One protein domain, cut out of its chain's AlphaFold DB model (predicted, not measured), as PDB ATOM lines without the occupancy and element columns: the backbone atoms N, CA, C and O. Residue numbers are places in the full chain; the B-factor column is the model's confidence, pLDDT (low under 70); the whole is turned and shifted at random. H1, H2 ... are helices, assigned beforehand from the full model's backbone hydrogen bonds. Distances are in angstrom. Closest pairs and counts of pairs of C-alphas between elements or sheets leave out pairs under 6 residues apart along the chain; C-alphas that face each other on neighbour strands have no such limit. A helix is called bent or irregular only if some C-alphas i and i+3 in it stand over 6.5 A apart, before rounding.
ATOM      1  N   ALA A  41     215.949 199.584 232.423       76.12
ATOM      2  CA  ALA A  41     216.573 198.639 231.498       76.12
ATOM      3  C   ALA A  41     217.280 197.477 232.224       76.12
ATOM      4  O   ALA A  41     217.138 196.324 231.825       76.12
ATOM      5  N   LEU A  42     218.000 197.755 233.318       75.56
ATOM      6  CA  LEU A  42     218.639 196.724 234.146       75.56
ATOM      7  C   LEU A  42     217.613 195.854 234.886       75.56
ATOM      8  O   LEU A  42     217.803 194.644 235.017       75.56
ATOM      9  N   ARG A  43     216.502 196.442 235.346       76.38
ATOM     10  CA  ARG A  43     215.403 195.707 235.982       76.38
ATOM     11  C   ARG A  43     214.684 194.783 235.001       76.38
ATOM     12  O   ARG A  43     214.172 193.761 235.447       76.38
ATOM     13  N   ASP A  44     214.697 195.067 233.704       80.25
ATOM     14  CA  ASP A  44     214.051 194.238 232.678       80.25
ATOM     15  C   ASP A  44     214.947 193.109 232.137       80.25
ATOM     16  O   ASP A  44     214.472 192.232 231.413       80.25
ATOM     17  N   VAL A  45     216.224 193.047 232.540       83.50
ATOM     18  CA  VAL A  45     217.136 191.953 232.161       83.50
ATOM     19  C   VAL A  45     216.563 190.602 232.600       83.50
ATOM     20  O   VAL A  45     216.259 190.384 233.778       83.50
ATOM     21  N   ASN A  46     216.423 189.669 231.655       85.44
ATOM     22  CA  ASN A  46     215.941 188.321 231.934       85.44
ATOM     23  C   ASN A  46     217.087 187.430 232.441       85.44
ATOM     24  O   ASN A  46     217.971 187.038 231.680       85.44
ATOM     25  N   LEU A  47     217.045 187.079 233.729       86.19
ATOM     26  CA  LEU A  47     218.079 186.266 234.370       86.19
ATOM     27  C   LEU A  47     218.085 184.803 233.898       86.19
ATOM     28  O   LEU A  47     219.145 184.183 233.901       86.19
ATOM     29  N   GLU A  48     216.958 184.263 233.417       87.06
ATOM     30  CA  GLU A  48     216.929 182.930 232.794       87.06
ATOM     31  C   GLU A  48     217.742 182.911 231.504       87.06
ATOM     32  O   GLU A  48     218.527 181.995 231.284       87.06
ATOM     33  N   HIS A  49     217.604 183.954 230.681       87.38
ATOM     34  CA  HIS A  49     218.380 184.094 229.452       87.38
ATOM     35  C   HIS A  49     219.874 184.265 229.757       87.38
ATOM     36  O   HIS A  49     220.713 183.636 229.122       87.38
ATOM     37  N   VAL A  50     220.216 185.065 230.774       86.94
ATOM     38  CA  VAL A  50     221.606 185.232 231.235       86.94
ATOM     39  C   VAL A  50     222.223 183.898 231.676       86.94
ATOM     40  O   VAL A  50     223.383 183.622 231.365       86.94
ATOM     41  N   LEU A  51     221.458 183.056 232.377       87.06
ATOM     42  CA  LEU A  51     221.886 181.716 232.785       87.06
ATOM     43  C   LEU A  51     221.990 180.743 231.603       87.06
ATOM     44  O   LEU A  51     222.990 180.035 231.494       87.06
ATOM     45  N   ALA A  52     220.988 180.715 230.721       86.94
ATOM     46  CA  ALA A  52     220.938 179.820 229.566       86.94
ATOM     47  C   ALA A  52     222.091 180.083 228.583       86.94
ATOM     48  O   ALA A  52     222.765 179.145 228.159       86.94
ATOM     49  N   GLU A  53     222.371 181.357 228.300       88.94
ATOM     50  CA  GLU A  53     223.428 181.789 227.377       88.94
ATOM     51  C   GLU A  53     224.817 181.883 228.034       88.94
ATOM     52  O   GLU A  53     225.800 182.197 227.363       88.94
ATOM     53  N   LYS A  54     224.928 181.616 229.347       85.19
ATOM     54  CA  LYS A  54     226.182 181.706 230.125       85.19
ATOM     55  C   LYS A  54     226.929 183.025 229.888       85.19
ATOM     56  O   LYS A  54     228.139 183.040 229.637       85.19
ATOM     57  N   VAL A  55     226.191 184.135 229.921       88.00
ATOM     58  CA  VAL A  55     226.737 185.474 229.667       88.00
ATOM     59  C   VAL A  55     227.868 185.754 230.655       88.00
ATOM     60  O   VAL A  55     227.705 185.595 231.858       88.00
ATOM     61  N   LYS A  56     229.028 186.197 230.163       88.00
ATOM     62  CA  LYS A  56     230.152 186.556 231.036       88.00
ATOM     63  C   LYS A  56     229.831 187.842 231.793       88.00
ATOM     64  O   LYS A  56     229.780 188.908 231.187       88.00
ATOM     65  N   LEU A  57     229.654 187.725 233.102       89.62
ATOM     66  CA  LEU A  57     229.465 188.835 234.030       89.62
ATOM     67  C   LEU A  57     230.580 188.810 235.073       89.62
ATOM     68  O   LEU A  57     231.045 187.730 235.447       89.62
ATOM     69  N   THR A  58     231.003 189.983 235.544       92.06
ATOM     70  CA  THR A  58     231.769 190.047 236.793       92.06
ATOM     71  C   THR A  58     230.827 189.825 237.979       92.06
ATOM     72  O   THR A  58     229.610 189.992 237.860       92.06
ATOM     73  N   GLU A  59     231.371 189.450 239.135       90.75
ATOM     74  CA  GLU A  59     230.563 189.266 240.343       90.75
ATOM     75  C   GLU A  59     229.881 190.574 240.789       90.75
ATOM     76  O   GLU A  59     228.725 190.562 241.205       90.75
ATOM     77  N   GLU A  60     230.546 191.722 240.619       89.62
ATOM     78  CA  GLU A  60     229.971 193.043 240.902       89.62
ATOM     79  C   GLU A  60     228.778 193.360 239.983       89.62
ATOM     80  O   GLU A  60     227.732 193.820 240.456       89.62
ATOM     81  N   ASP A  61     228.888 193.037 238.690       89.12
ATOM     82  CA  ASP A  61     227.790 193.197 237.728       89.12
ATOM     83  C   ASP A  61     226.612 192.283 238.081       89.12
ATOM     84  O   ASP A  61     225.453 192.704 238.059       89.12
ATOM     85  N   ALA A  62     226.895 191.030 238.445       89.56
ATOM     86  CA  ALA A  62     225.878 190.058 238.819       89.56
ATOM     87  C   ALA A  62     225.151 190.458 240.114       89.56
ATOM     88  O   ALA A  62     223.918 190.443 240.157       89.56
ATOM     89  N   LEU A  63     225.879 190.897 241.144       90.31
ATOM     90  CA  LEU A  63     225.288 191.421 242.377       90.31
ATOM     91  C   LEU A  63     224.448 192.671 242.112       90.31
ATOM     92  O   LEU A  63     223.364 192.808 242.679       90.31
ATOM     93  N   THR A  64     224.904 193.555 241.223       87.56
ATOM     94  CA  THR A  64     224.145 194.744 240.816       87.56
ATOM     95  C   THR A  64     222.845 194.350 240.118       87.56
ATOM     96  O   THR A  64     221.778 194.837 240.493       87.56
ATOM     97  N   LEU A  65     222.890 193.412 239.168       87.00
ATOM     98  CA  LEU A  65     221.700 192.896 238.482       87.00
ATOM     99  C   LEU A  65     220.713 192.236 239.451       87.00
ATOM    100  O   LEU A  65     219.515 192.518 239.397       87.00
ATOM    101  N   ALA A  66     221.200 191.413 240.383       87.06
ATOM    102  CA  ALA A  66     220.366 190.832 241.432       87.06
ATOM    103  C   ALA A  66     219.762 191.924 242.343       87.06
ATOM    104  O   ALA A  66     218.591 191.844 242.723       87.06
ATOM    105  N   ALA A  67     220.515 192.990 242.646       86.50
ATOM    106  CA  ALA A  67     220.078 194.063 243.538       86.50
ATOM    107  C   ALA A  67     218.957 194.880 242.898       86.50
ATOM    108  O   ALA A  67     218.037 195.308 243.591       86.50
ATOM    109  N   MET A  68     218.983 195.044 241.575       84.00
ATOM    110  CA  MET A  68     217.911 195.712 240.833       84.00
ATOM    111  C   MET A  68     216.589 194.929 240.851       84.00
ATOM    112  O   MET A  68     215.523 195.530 240.677       84.00
ATOM    113  N   LYS A  69     216.641 193.609 241.089       83.62
ATOM    114  CA  LYS A  69     215.465 192.726 241.164       83.62
ATOM    115  C   LYS A  69     214.852 192.660 242.562       83.62
ATOM    116  O   LYS A  69     213.641 192.802 242.687       83.62
ATOM    117  N   ILE A  70     215.668 192.441 243.598       82.62
ATOM    118  CA  ILE A  70     215.183 192.168 244.969       82.62
ATOM    119  C   ILE A  70     215.682 193.174 246.020       82.62
ATOM    120  O   ILE A  70     215.375 193.052 247.206       82.62
ATOM    121  N   GLY A  71     216.439 194.187 245.599       84.06
ATOM    122  CA  GLY A  71     217.090 195.159 246.474       84.06
ATOM    123  C   GLY A  71     218.356 194.609 247.136       84.06
ATOM    124  O   GLY A  71     218.489 193.409 247.380       84.06
ATOM    125  N   HIS A  72     219.280 195.499 247.510       82.56
ATOM    126  CA  HIS A  72     220.494 195.118 248.248       82.56
ATOM    127  C   HIS A  72     220.178 194.378 249.554       82.56
ATOM    128  O   HIS A  72     220.842 193.404 249.901       82.56
ATOM    129  N   HIS A  73     219.132 194.808 250.264       81.25
ATOM    130  CA  HIS A  73     218.699 194.125 251.478       81.25
ATOM    131  C   HIS A  73     218.162 192.720 251.185       81.25
ATOM    132  O   HIS A  73     218.525 191.783 251.893       81.25
ATOM    133  N   GLY A  74     217.367 192.560 250.120       83.25
ATOM    134  CA  GLY A  74     216.863 191.260 249.691       83.25
ATOM    135  C   GLY A  74     217.991 190.291 249.350       83.25
ATOM    136  O   GLY A  74     217.940 189.146 249.779       83.25
ATOM    137  N   ILE A  75     219.062 190.741 248.688       86.12
ATOM    138  CA  ILE A  75     220.235 189.884 248.440       86.12
ATOM    139  C   ILE A  75     220.875 189.431 249.753       86.12
ATOM    140  O   ILE A  75     221.184 188.253 249.898       86.12
ATOM    141  N   ILE A  76     221.079 190.336 250.717       84.81
ATOM    142  CA  ILE A  76     221.705 189.979 252.001       84.81
ATOM    143  C   ILE A  76     220.857 188.934 252.736       84.81
ATOM    144  O   ILE A  76     221.398 187.927 253.187       84.81
ATOM    145  N   VAL A  77     219.537 189.136 252.801       83.81
ATOM    146  CA  VAL A  77     218.604 188.193 253.440       83.81
ATOM    147  C   VAL A  77     218.543 186.864 252.682       83.81
ATOM    148  O   VAL A  77     218.515 185.801 253.296       83.81
ATOM    149  N   LEU A  78     218.557 186.900 251.348       87.12
ATOM    150  CA  LEU A  78     218.573 185.699 250.516       87.12
ATOM    151  C   LEU A  78     219.876 184.918 250.695       87.12
ATOM    152  O   LEU A  78     219.827 183.697 250.801       87.12
ATOM    153  N   ARG A  79     221.022 185.603 250.795       87.62
ATOM    154  CA  ARG A  79     222.307 184.982 251.138       87.62
ATOM    155  C   ARG A  79     222.231 184.303 252.496       87.62
ATOM    156  O   ARG A  79     222.633 183.151 252.597       87.62
ATOM    157  N   GLU A  80     221.723 184.989 253.518       84.56
ATOM    158  CA  GLU A  80     221.573 184.408 254.857       84.56
ATOM    159  C   GLU A  80     220.691 183.154 254.816       84.56
ATOM    160  O   GLU A  80     221.102 182.104 255.303       84.56
ATOM    161  N   ALA A  81     219.535 183.212 254.150       86.50
ATOM    162  CA  ALA A  81     218.661 182.054 253.974       86.50
ATOM    163  C   ALA A  81     219.336 180.909 253.189       86.50
ATOM    164  O   ALA A  81     219.174 179.740 253.546       86.50
ATOM    165  N   LEU A  82     220.113 181.225 252.147       86.75
ATOM    166  CA  LEU A  82     220.846 180.250 251.334       86.75
ATOM    167  C   LEU A  82     221.978 179.565 252.090       86.75
ATOM    168  O   LEU A  82     222.149 178.357 251.953       86.75
ATOM    169  N   GLN A  83     222.737 180.323 252.879       83.38
ATOM    170  CA  GLN A  83     223.791 179.787 253.739       83.38
ATOM    171  C   GLN A  83     223.207 178.944 254.880       83.38
ATOM    172  O   GLN A  83     223.863 178.029 255.372       83.38
ATOM    173  N   HIS A  84     221.964 179.226 255.281       84.44
ATOM    174  CA  HIS A  84     221.281 178.503 256.348       84.44
ATOM    175  C   HIS A  84     220.709 177.151 255.908       84.44
ATOM    176  O   HIS A  84     220.706 176.205 256.696       84.44
ATOM    177  N   VAL A  85     220.221 177.037 254.664       87.38
ATOM    178  CA  VAL A  85     219.632 175.797 254.123       87.38
ATOM    179  C   VAL A  85     220.672 174.993 253.329       87.38
ATOM    180  O   VAL A  85     221.119 175.448 252.272       87.38
ATOM    181  N   PRO A  86     221.003 173.756 253.745       85.38
ATOM    182  CA  PRO A  86     222.027 172.951 253.087       85.38
ATOM    183  C   PRO A  86     221.755 172.680 251.601       85.38
ATOM    184  O   PRO A  86     220.634 172.360 251.197       85.38
ATOM    185  N   ALA A  87     222.810 172.737 250.783       80.81
ATOM    186  CA  ALA A  87     222.729 172.500 249.339       80.81
ATOM    187  C   ALA A  87     222.311 171.069 248.968       80.81
ATOM    188  O   ALA A  87     221.662 170.848 247.948       80.81
ATOM    189  N   ASN A  88     222.632 170.100 249.826       74.00
ATOM    190  CA  ASN A  88     222.319 168.679 249.663       74.00
ATOM    191  C   ASN A  88     220.862 168.310 250.023       74.00
ATOM    192  O   ASN A  88     220.493 167.134 249.984       74.00
ATOM    193  N   LEU A  89     220.010 169.292 250.337       78.56
ATOM    194  CA  LEU A  89     218.587 169.091 250.611       78.56
ATOM    195  C   LEU A  89     217.764 168.914 249.315       78.56
ATOM    196  O   LEU A  89     216.873 169.699 248.990       78.56
ATOM    197  N   THR A  90     218.063 167.862 248.557       65.88
ATOM    198  CA  THR A  90     217.447 167.577 247.254       65.88
ATOM    199  C   THR A  90     216.573 166.327 247.333       65.88
ATOM    200  O   THR A  90     216.966 165.245 246.890       65.88
ATOM    201  N   ARG A  91     215.371 166.431 247.906       59.06
ATOM    202  CA  ARG A  91     214.353 165.382 247.732       59.06
ATOM    203  C   ARG A  91     213.413 165.803 246.615       59.06
ATOM    204  O   ARG A  91     212.720 166.805 246.737       59.06
ATOM    205  N   CYS A  92     213.425 165.045 245.524       46.00
ATOM    206  CA  CYS A  92     212.545 165.269 244.387       46.00
ATOM    207  C   CYS A  92     211.295 164.404 244.567       46.00
ATOM    208  O   CYS A  92     211.307 163.209 244.279       46.00
ATOM    209  N   THR A  93     210.211 164.995 245.053       41.88
ATOM    210  CA  THR A  93     208.872 164.441 244.848       41.88
ATOM    211  C   THR A  93     208.122 165.433 243.977       41.88
ATOM    212  O   THR A  93     207.722 166.483 244.460       41.88
ATOM    213  N   LYS A  94     207.948 165.100 242.691       42.22
ATOM    214  CA  LYS A  94     207.164 165.874 241.708       42.22
ATOM    215  C   LYS A  94     207.719 167.267 241.334       42.22
ATOM    216  O   LYS A  94     206.960 168.222 241.240       42.22
ATOM    217  N   GLY A  95     209.017 167.374 241.047       46.94
ATOM    218  CA  GLY A  95     209.564 168.492 240.254       46.94
ATOM    219  C   GLY A  95     209.887 169.803 240.986       46.94
ATOM    220  O   GLY A  95     210.486 170.676 240.364       46.94
ATOM    221  N   SER A  96     209.580 169.939 242.281       54.78
ATOM    222  CA  SER A  96     210.045 171.051 243.127       54.78
ATOM    223  C   SER A  96     211.166 170.607 244.076       54.78
ATOM    224  O   SER A  96     211.191 169.471 244.557       54.78
ATOM    225  N   SER A  97     212.139 171.490 244.320       69.69
ATOM    226  CA  SER A  97     213.276 171.214 245.206       69.69
ATOM    227  C   SER A  97     212.962 171.755 246.596       69.69
ATOM    228  O   SER A  97     212.870 172.968 246.779       69.69
ATOM    229  N   MET A  98     212.847 170.866 247.597       80.06
ATOM    230  CA  MET A  98     212.546 171.253 248.989       80.06
ATOM    231  C   MET A  98     213.456 172.375 249.515       80.06
ATOM    232  O   MET A  98     213.006 173.209 250.299       80.06
ATOM    233  N   ARG A  99     214.710 172.432 249.045       86.44
ATOM    234  CA  ARG A  99     215.662 173.501 249.362       86.44
ATOM    235  C   ARG A  99     215.091 174.893 249.106       86.44
ATOM    236  O   ARG A  99     215.090 175.714 250.017       86.44
ATOM    237  N   PHE A 100     214.594 175.165 247.900       88.00
ATOM    238  CA  PHE A 100     214.153 176.515 247.534       88.00
ATOM    239  C   PHE A 100     212.860 176.909 248.248       88.00
ATOM    240  O   PHE A 100     212.713 178.063 248.642       88.00
ATOM    241  N   SER A 101     211.983 175.939 248.520       87.94
ATOM    242  CA  SER A 101     210.808 176.152 249.368       87.94
ATOM    243  C   SER A 101     211.193 176.608 250.785       87.94
ATOM    244  O   SER A 101     210.605 177.547 251.324       87.94
ATOM    245  N   TYR A 102     212.219 176.003 251.394       88.94
ATOM    246  CA  TYR A 102     212.673 176.391 252.736       88.94
ATOM    247  C   TYR A 102     213.445 177.707 252.742       88.94
ATOM    248  O   TYR A 102     213.240 178.516 253.647       88.94
ATOM    249  N   VAL A 103     214.260 177.958 251.713       89.00
ATOM    250  CA  VAL A 103     214.910 179.261 251.513       89.00
ATOM    251  C   VAL A 103     213.856 180.362 251.415       89.00
ATOM    252  O   VAL A 103     213.985 181.363 252.110       89.00
ATOM    253  N   LEU A 104     212.776 180.165 250.648       88.81
ATOM    254  CA  LEU A 104     211.670 181.123 250.547       88.81
ATOM    255  C   LEU A 104     211.008 181.390 251.910       88.81
ATOM    256  O   LEU A 104     210.761 182.543 252.262       88.81
ATOM    257  N   LYS A 105     210.738 180.344 252.704       88.06
ATOM    258  CA  LYS A 105     210.142 180.496 254.046       88.06
ATOM    259  C   LYS A 105     211.042 181.293 254.994       88.06
ATOM    260  O   LYS A 105     210.554 182.210 255.654       88.06
ATOM    261  N   ILE A 106     212.338 180.979 255.039       86.94
ATOM    262  CA  ILE A 106     213.309 181.707 255.872       86.94
ATOM    263  C   ILE A 106     213.468 183.142 255.373       86.94
ATOM    264  O   ILE A 106     213.407 184.066 256.177       86.94
ATOM    265  N   PHE A 107     213.607 183.340 254.060       87.00
ATOM    266  CA  PHE A 107     213.697 184.659 253.440       87.00
ATOM    267  C   PHE A 107     212.524 185.546 253.865       87.00
ATOM    268  O   PHE A 107     212.736 186.648 254.364       87.00
ATOM    269  N   ASN A 108     211.294 185.034 253.768       85.38
ATOM    270  CA  ASN A 108     210.100 185.764 254.185       85.38
ATOM    271  C   ASN A 108     210.089 186.055 255.693       85.38
ATOM    272  O   ASN A 108     209.750 187.165 256.095       85.38
ATOM    273  N   ALA A 109     210.490 185.098 256.537       82.75
ATOM    274  CA  ALA A 109     210.569 185.311 257.983       82.75
ATOM    275  C   ALA A 109     211.606 186.385 258.363       82.75
ATOM    276  O   ALA A 109     211.343 187.235 259.214       82.75
ATOM    277  N   LEU A 110     212.771 186.385 257.716       79.75
ATOM    278  CA  LEU A 110     213.832 187.362 257.962       79.75
ATOM    279  C   LEU A 110     213.477 188.752 257.411       79.75
ATOM    280  O   LEU A 110     213.694 189.751 258.098       79.75
ATOM    281  N   ALA A 111     212.871 188.824 256.222       76.75
ATOM    282  CA  ALA A 111     212.484 190.078 255.571       76.75
ATOM    283  C   ALA A 111     211.414 190.869 256.352       76.75
ATOM    284  O   ALA A 111     211.381 192.098 256.287       76.75
ATOM    285  N   LEU A 112     210.573 190.194 257.149       66.81
ATOM    286  CA  LEU A 112     209.565 190.837 258.005       66.81
ATOM    287  C   LEU A 112     210.166 191.682 259.150       66.81
ATOM    288  O   LEU A 112     209.457 192.497 259.731       66.81
ATOM    289  N   ASN A 113     211.462 191.541 259.465       56.75
ATOM    290  CA  ASN A 113     212.085 192.146 260.653       56.75
ATOM    291  C   ASN A 113     212.517 193.623 260.499       56.75
ATOM    292  O   ASN A 113     213.049 194.206 261.439       56.75
ATOM    293  N   LEU A 125     210.378 188.281 246.904       71.31
ATOM    294  CA  LEU A 125     210.338 186.976 246.242       71.31
ATOM    295  C   LEU A 125     209.154 186.201 246.838       71.31
ATOM    296  O   LEU A 125     209.162 185.879 248.023       71.31
ATOM    297  N   SER A 126     208.105 185.972 246.048       70.69
ATOM    298  CA  SER A 126     206.846 185.379 246.535       70.69
ATOM    299  C   SER A 126     206.594 183.979 245.983       70.69
ATOM    300  O   SER A 126     205.826 183.218 246.574       70.69
ATOM    301  N   LYS A 127     207.261 183.619 244.882       82.31
ATOM    302  CA  LYS A 127     207.151 182.313 244.231       82.31
ATOM    303  C   LYS A 127     208.450 181.533 244.360       82.31
ATOM    304  O   LYS A 127     209.543 182.094 244.324       82.31
ATOM    305  N   GLU A 128     208.317 180.216 244.469       81.31
ATOM    306  CA  GLU A 128     209.456 179.300 244.564       81.31
ATOM    307  C   GLU A 128     210.345 179.353 243.313       81.31
ATOM    308  O   GLU A 128     211.565 179.312 243.439       81.31
ATOM    309  N   ASP A 129     209.755 179.509 242.122       83.38
ATOM    310  CA  ASP A 129     210.507 179.618 240.868       83.38
ATOM    311  C   ASP A 129     211.394 180.870 240.822       83.38
ATOM    312  O   ASP A 129     212.544 180.780 240.391       83.38
ATOM    313  N   ASP A 130     210.909 182.005 241.340       84.81
ATOM    314  CA  ASP A 130     211.679 183.253 241.403       84.81
ATOM    315  C   ASP A 130     212.866 183.106 242.365       84.81
ATOM    316  O   ASP A 130     213.988 183.506 242.052       84.81
ATOM    317  N   VAL A 131     212.642 182.475 243.528       86.44
ATOM    318  CA  VAL A 131     213.714 182.153 244.485       86.44
ATOM    319  C   VAL A 131     214.715 181.205 243.852       86.44
ATOM    320  O   VAL A 131     215.909 181.468 243.910       86.44
ATOM    321  N   ARG A 132     214.255 180.123 243.217       88.00
ATOM    322  CA  ARG A 132     215.129 179.169 242.529       88.00
ATOM    323  C   ARG A 132     216.004 179.882 241.504       88.00
ATOM    324  O   ARG A 132     217.212 179.662 241.505       88.00
ATOM    325  N   LEU A 133     215.413 180.729 240.664       88.56
ATOM    326  CA  LEU A 133     216.139 181.484 239.652       88.56
ATOM    327  C   LEU A 133     217.213 182.376 240.285       88.56
ATOM    328  O   LEU A 133     218.355 182.359 239.833       88.56
ATOM    329  N   MET A 134     216.876 183.103 241.357       89.56
ATOM    330  CA  MET A 134     217.836 183.977 242.044       89.56
ATOM    331  C   MET A 134     218.948 183.183 242.721       89.56
ATOM    332  O   MET A 134     220.111 183.558 242.627       89.56
ATOM    333  N   CYS A 135     218.614 182.073 243.375       88.81
ATOM    334  CA  CYS A 135     219.588 181.217 244.036       88.81
ATOM    335  C   CYS A 135     220.573 180.623 243.028       88.81
ATOM    336  O   CYS A 135     221.777 180.752 243.218       88.81
ATOM    337  N   VAL A 136     220.076 180.046 241.928       88.81
ATOM    338  CA  VAL A 136     220.923 179.486 240.863       88.81
ATOM    339  C   VAL A 136     221.784 180.574 240.220       88.81
ATOM    340  O   VAL A 136     222.958 180.342 239.938       88.81
ATOM    341  N   PHE A 137     221.229 181.774 240.020       91.88
ATOM    342  CA  PHE A 137     221.971 182.922 239.510       91.88
ATOM    343  C   PHE A 137     223.129 183.317 240.439       91.88
ATOM    344  O   PHE A 137     224.269 183.401 239.984       91.88
ATOM    345  N   LEU A 138     222.865 183.484 241.738       91.00
ATOM    346  CA  LEU A 138     223.892 183.825 242.727       91.00
ATOM    347  C   LEU A 138     224.945 182.718 242.869       91.00
ATOM    348  O   LEU A 138     226.131 183.017 242.925       91.00
ATOM    349  N   GLU A 139     224.543 181.448 242.885       89.94
ATOM    350  CA  GLU A 139     225.475 180.312 242.957       89.94
ATOM    351  C   GLU A 139     226.384 180.213 241.725       89.94
ATOM    352  O   GLU A 139     227.522 179.763 241.841       89.94
ATOM    353  N   SER A 140     225.902 180.653 240.560       90.38
ATOM    354  CA  SER A 140     226.659 180.600 239.303       90.38
ATOM    355  C   SER A 140     227.599 181.790 239.112       90.38
ATOM    356  O   SER A 140     228.679 181.619 238.550       90.38
ATOM    357  N   TYR A 141     227.193 182.989 239.543       92.31
ATOM    358  CA  TYR A 141     227.892 184.242 239.222       92.31
ATOM    359  C   TYR A 141     228.451 184.998 240.433       92.31
ATOM    360  O   TYR A 141     229.235 185.921 240.240       92.31
ATOM    361  N   CYS A 142     228.049 184.652 241.660       91.31
ATOM    362  CA  CYS A 142     228.467 185.334 242.893       91.31
ATOM    363  C   CYS A 142     229.061 184.373 243.951       91.31
ATOM    364  O   CYS A 142     228.617 184.377 245.108       91.31
ATOM    365  N   PRO A 143     230.016 183.492 243.591       89.00
ATOM    366  CA  PRO A 143     230.546 182.501 244.522       89.00
ATOM    367  C   PRO A 143     231.332 183.133 245.679       89.00
ATOM    368  O   PRO A 143     231.259 182.611 246.794       89.00
ATOM    369  N   GLU A 144     232.044 184.248 245.471       88.31
ATOM    370  CA  GLU A 144     232.829 184.874 246.542       88.31
ATOM    371  C   GLU A 144     231.904 185.456 247.615       88.31
ATOM    372  O   GLU A 144     232.065 185.167 248.802       88.31
ATOM    373  N   PHE A 145     230.858 186.167 247.206       88.81
ATOM    374  CA  PHE A 145     229.824 186.740 248.058       88.81
ATOM    375  C   PHE A 145     229.096 185.680 248.885       88.81
ATOM    376  O   PHE A 145     228.816 185.908 250.067       88.81
ATOM    377  N   LEU A 146     228.805 184.519 248.290       85.94
ATOM    378  CA  LEU A 146     228.212 183.383 248.996       85.94
ATOM    379  C   LEU A 146     229.213 182.675 249.920       85.94
ATOM    380  O   LEU A 146     228.795 182.088 250.917       85.94
ATOM    381  N   SER A 147     230.516 182.746 249.632       81.12
ATOM    382  CA  SER A 147     231.577 182.179 250.476       81.12
ATOM    383  C   SER A 147     231.925 183.046 251.694       81.12
ATOM    384  O   SER A 147     232.475 182.544 252.679       81.12
ATOM    385  N   MET A 148     231.580 184.341 251.673       80.81
ATOM    386  CA  MET A 148     231.782 185.230 252.815       80.81
ATOM    387  C   MET A 148     230.954 184.745 254.011       80.81
ATOM    388  O   MET A 148     229.721 184.717 253.963       80.81
ATOM    389  N   LYS A 149     231.631 184.401 255.114       64.81
ATOM    390  CA  LYS A 149     230.967 184.031 256.370       64.81
ATOM    391  C   LYS A 149     230.084 185.190 256.837       64.81
ATOM    392  O   LYS A 149     230.593 186.263 257.160       64.81
ATOM    393  N   ALA A 150     228.769 184.981 256.880       59.62
ATOM    394  CA  ALA A 150     227.871 185.916 257.543       59.62
ATOM    395  C   ALA A 150     228.218 186.004 259.041       59.62
ATOM    396  O   ALA A 150     228.670 185.028 259.643       59.62
ATOM    397  N   SER A 151     227.998 187.171 259.654       50.38
ATOM    398  CA  SER A 151     228.038 187.302 261.114       50.38
ATOM    399  C   SER A 151     226.851 186.528 261.686       50.38
ATOM    400  O   SER A 151     225.743 187.048 261.767       50.38
ATOM    401  N   THR A 152     227.059 185.256 262.022       49.56
ATOM    402  CA  THR A 152     226.054 184.351 262.598       49.56
ATOM    403  C   THR A 152     225.762 184.709 264.055       49.56
ATOM    404  O   THR A 152     226.095 183.947 264.957       49.56
ATOM    405  N   THR A 153     225.200 185.891 264.303       42.00
ATOM    406  CA  THR A 153     224.995 186.430 265.662       42.00
ATOM    407  C   THR A 153     223.555 186.840 265.966       42.00
ATOM    408  O   THR A 153     223.335 187.637 266.867       42.00
ATOM    409  N   ALA A 154     222.548 186.315 265.265       45.41
ATOM    410  CA  ALA A 154     221.171 186.502 265.720       45.41
ATOM    411  C   ALA A 154     220.273 185.326 265.338       45.41
ATOM    412  O   ALA A 154     219.852 185.179 264.190       45.41
TER     413      ALA A 154
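AT A GLANCE: This is residues 41 to 113 and 125 to 154 of the 741 residues of the protein "CxC5 domain-containing protein" of Paramuricea clavata (UniProt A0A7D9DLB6). Helix H4 lies in the middle, in the corner of the sharply bent helix H2: arm H2a runs beside H4, while arm H2b crosses it. H3 packs on H2b and crosses H4, and the short H1 packs on H4 on the side away from H3. The printed part has 103 residues with five named helices, H1 to H5 in chain order, and no named strand: all helix. It is compact, with a radius of gyration of the C-alphas of 13.4 A and spans of 36 by 32 by 23 A.

HOW THE PARTS SIT: H1, residues 47 to 52, touches H4, residues 128 to 141, at a steep tilt of 62 degrees, closest at C-alphas 51 and 137, 6.8 A. H2, residues 59 to 84, was assigned as one helix by its hydrogen bonds but is bent, with C-alphas 69 and 72 9.0 A apart; its arms are H2a, residues 59 to 69, and H2b, residues 72 to 84. The arms touch only at the corner, and only just, with 3 pairs of C-alphas within 8 A, the closest Ala 67 and Ile 75, 6.4 A. H2a touches H4 at a shallow tilt of 18 degrees, opposite ways, closest at C-alphas 59 and 141, 5.8 A. H3, residues 98 to 111, touches H2b at a steep tilt of 48 degrees, closest at C-alphas 81 and 103, 5.3 A. H3 touches H4 about perpendicular, 87 degrees, with residues 100 to 104 of H3 alone, closest at C-alphas 100 and 132, 5.7 A. H5, residues 143 to 147, is close to but not clearly touching H2b, C-alphas 79 and 146 being 6.5 A apart. Every O i to N i+4 pair is within hydrogen-bond range in H1, H2b, H3, H4 and H5; in H2a 6 of 7 are.

IN THESE COORDINATES: H1 begins at C-alpha 47 (218.079, 186.266, 234.370). H2a measures 15.5 A, H2b 18.5 A, H3 19.9 A and H4 19.8 A. H5 ends at C-alpha 147 (231.577, 182.179, 250.476).

THE WHOLE: The C-alphas farthest apart, Glu 53 and Ala 154, are 38.7 A apart. Residues 114 to 124 are not printed, and the gap from C-alpha 113 to 125 is 15.4 A. The link from H2 to H3, 13 residues, is long. The pLDDT is under 70 at residues 90 to 97, 112 to 113 and 149 to 154.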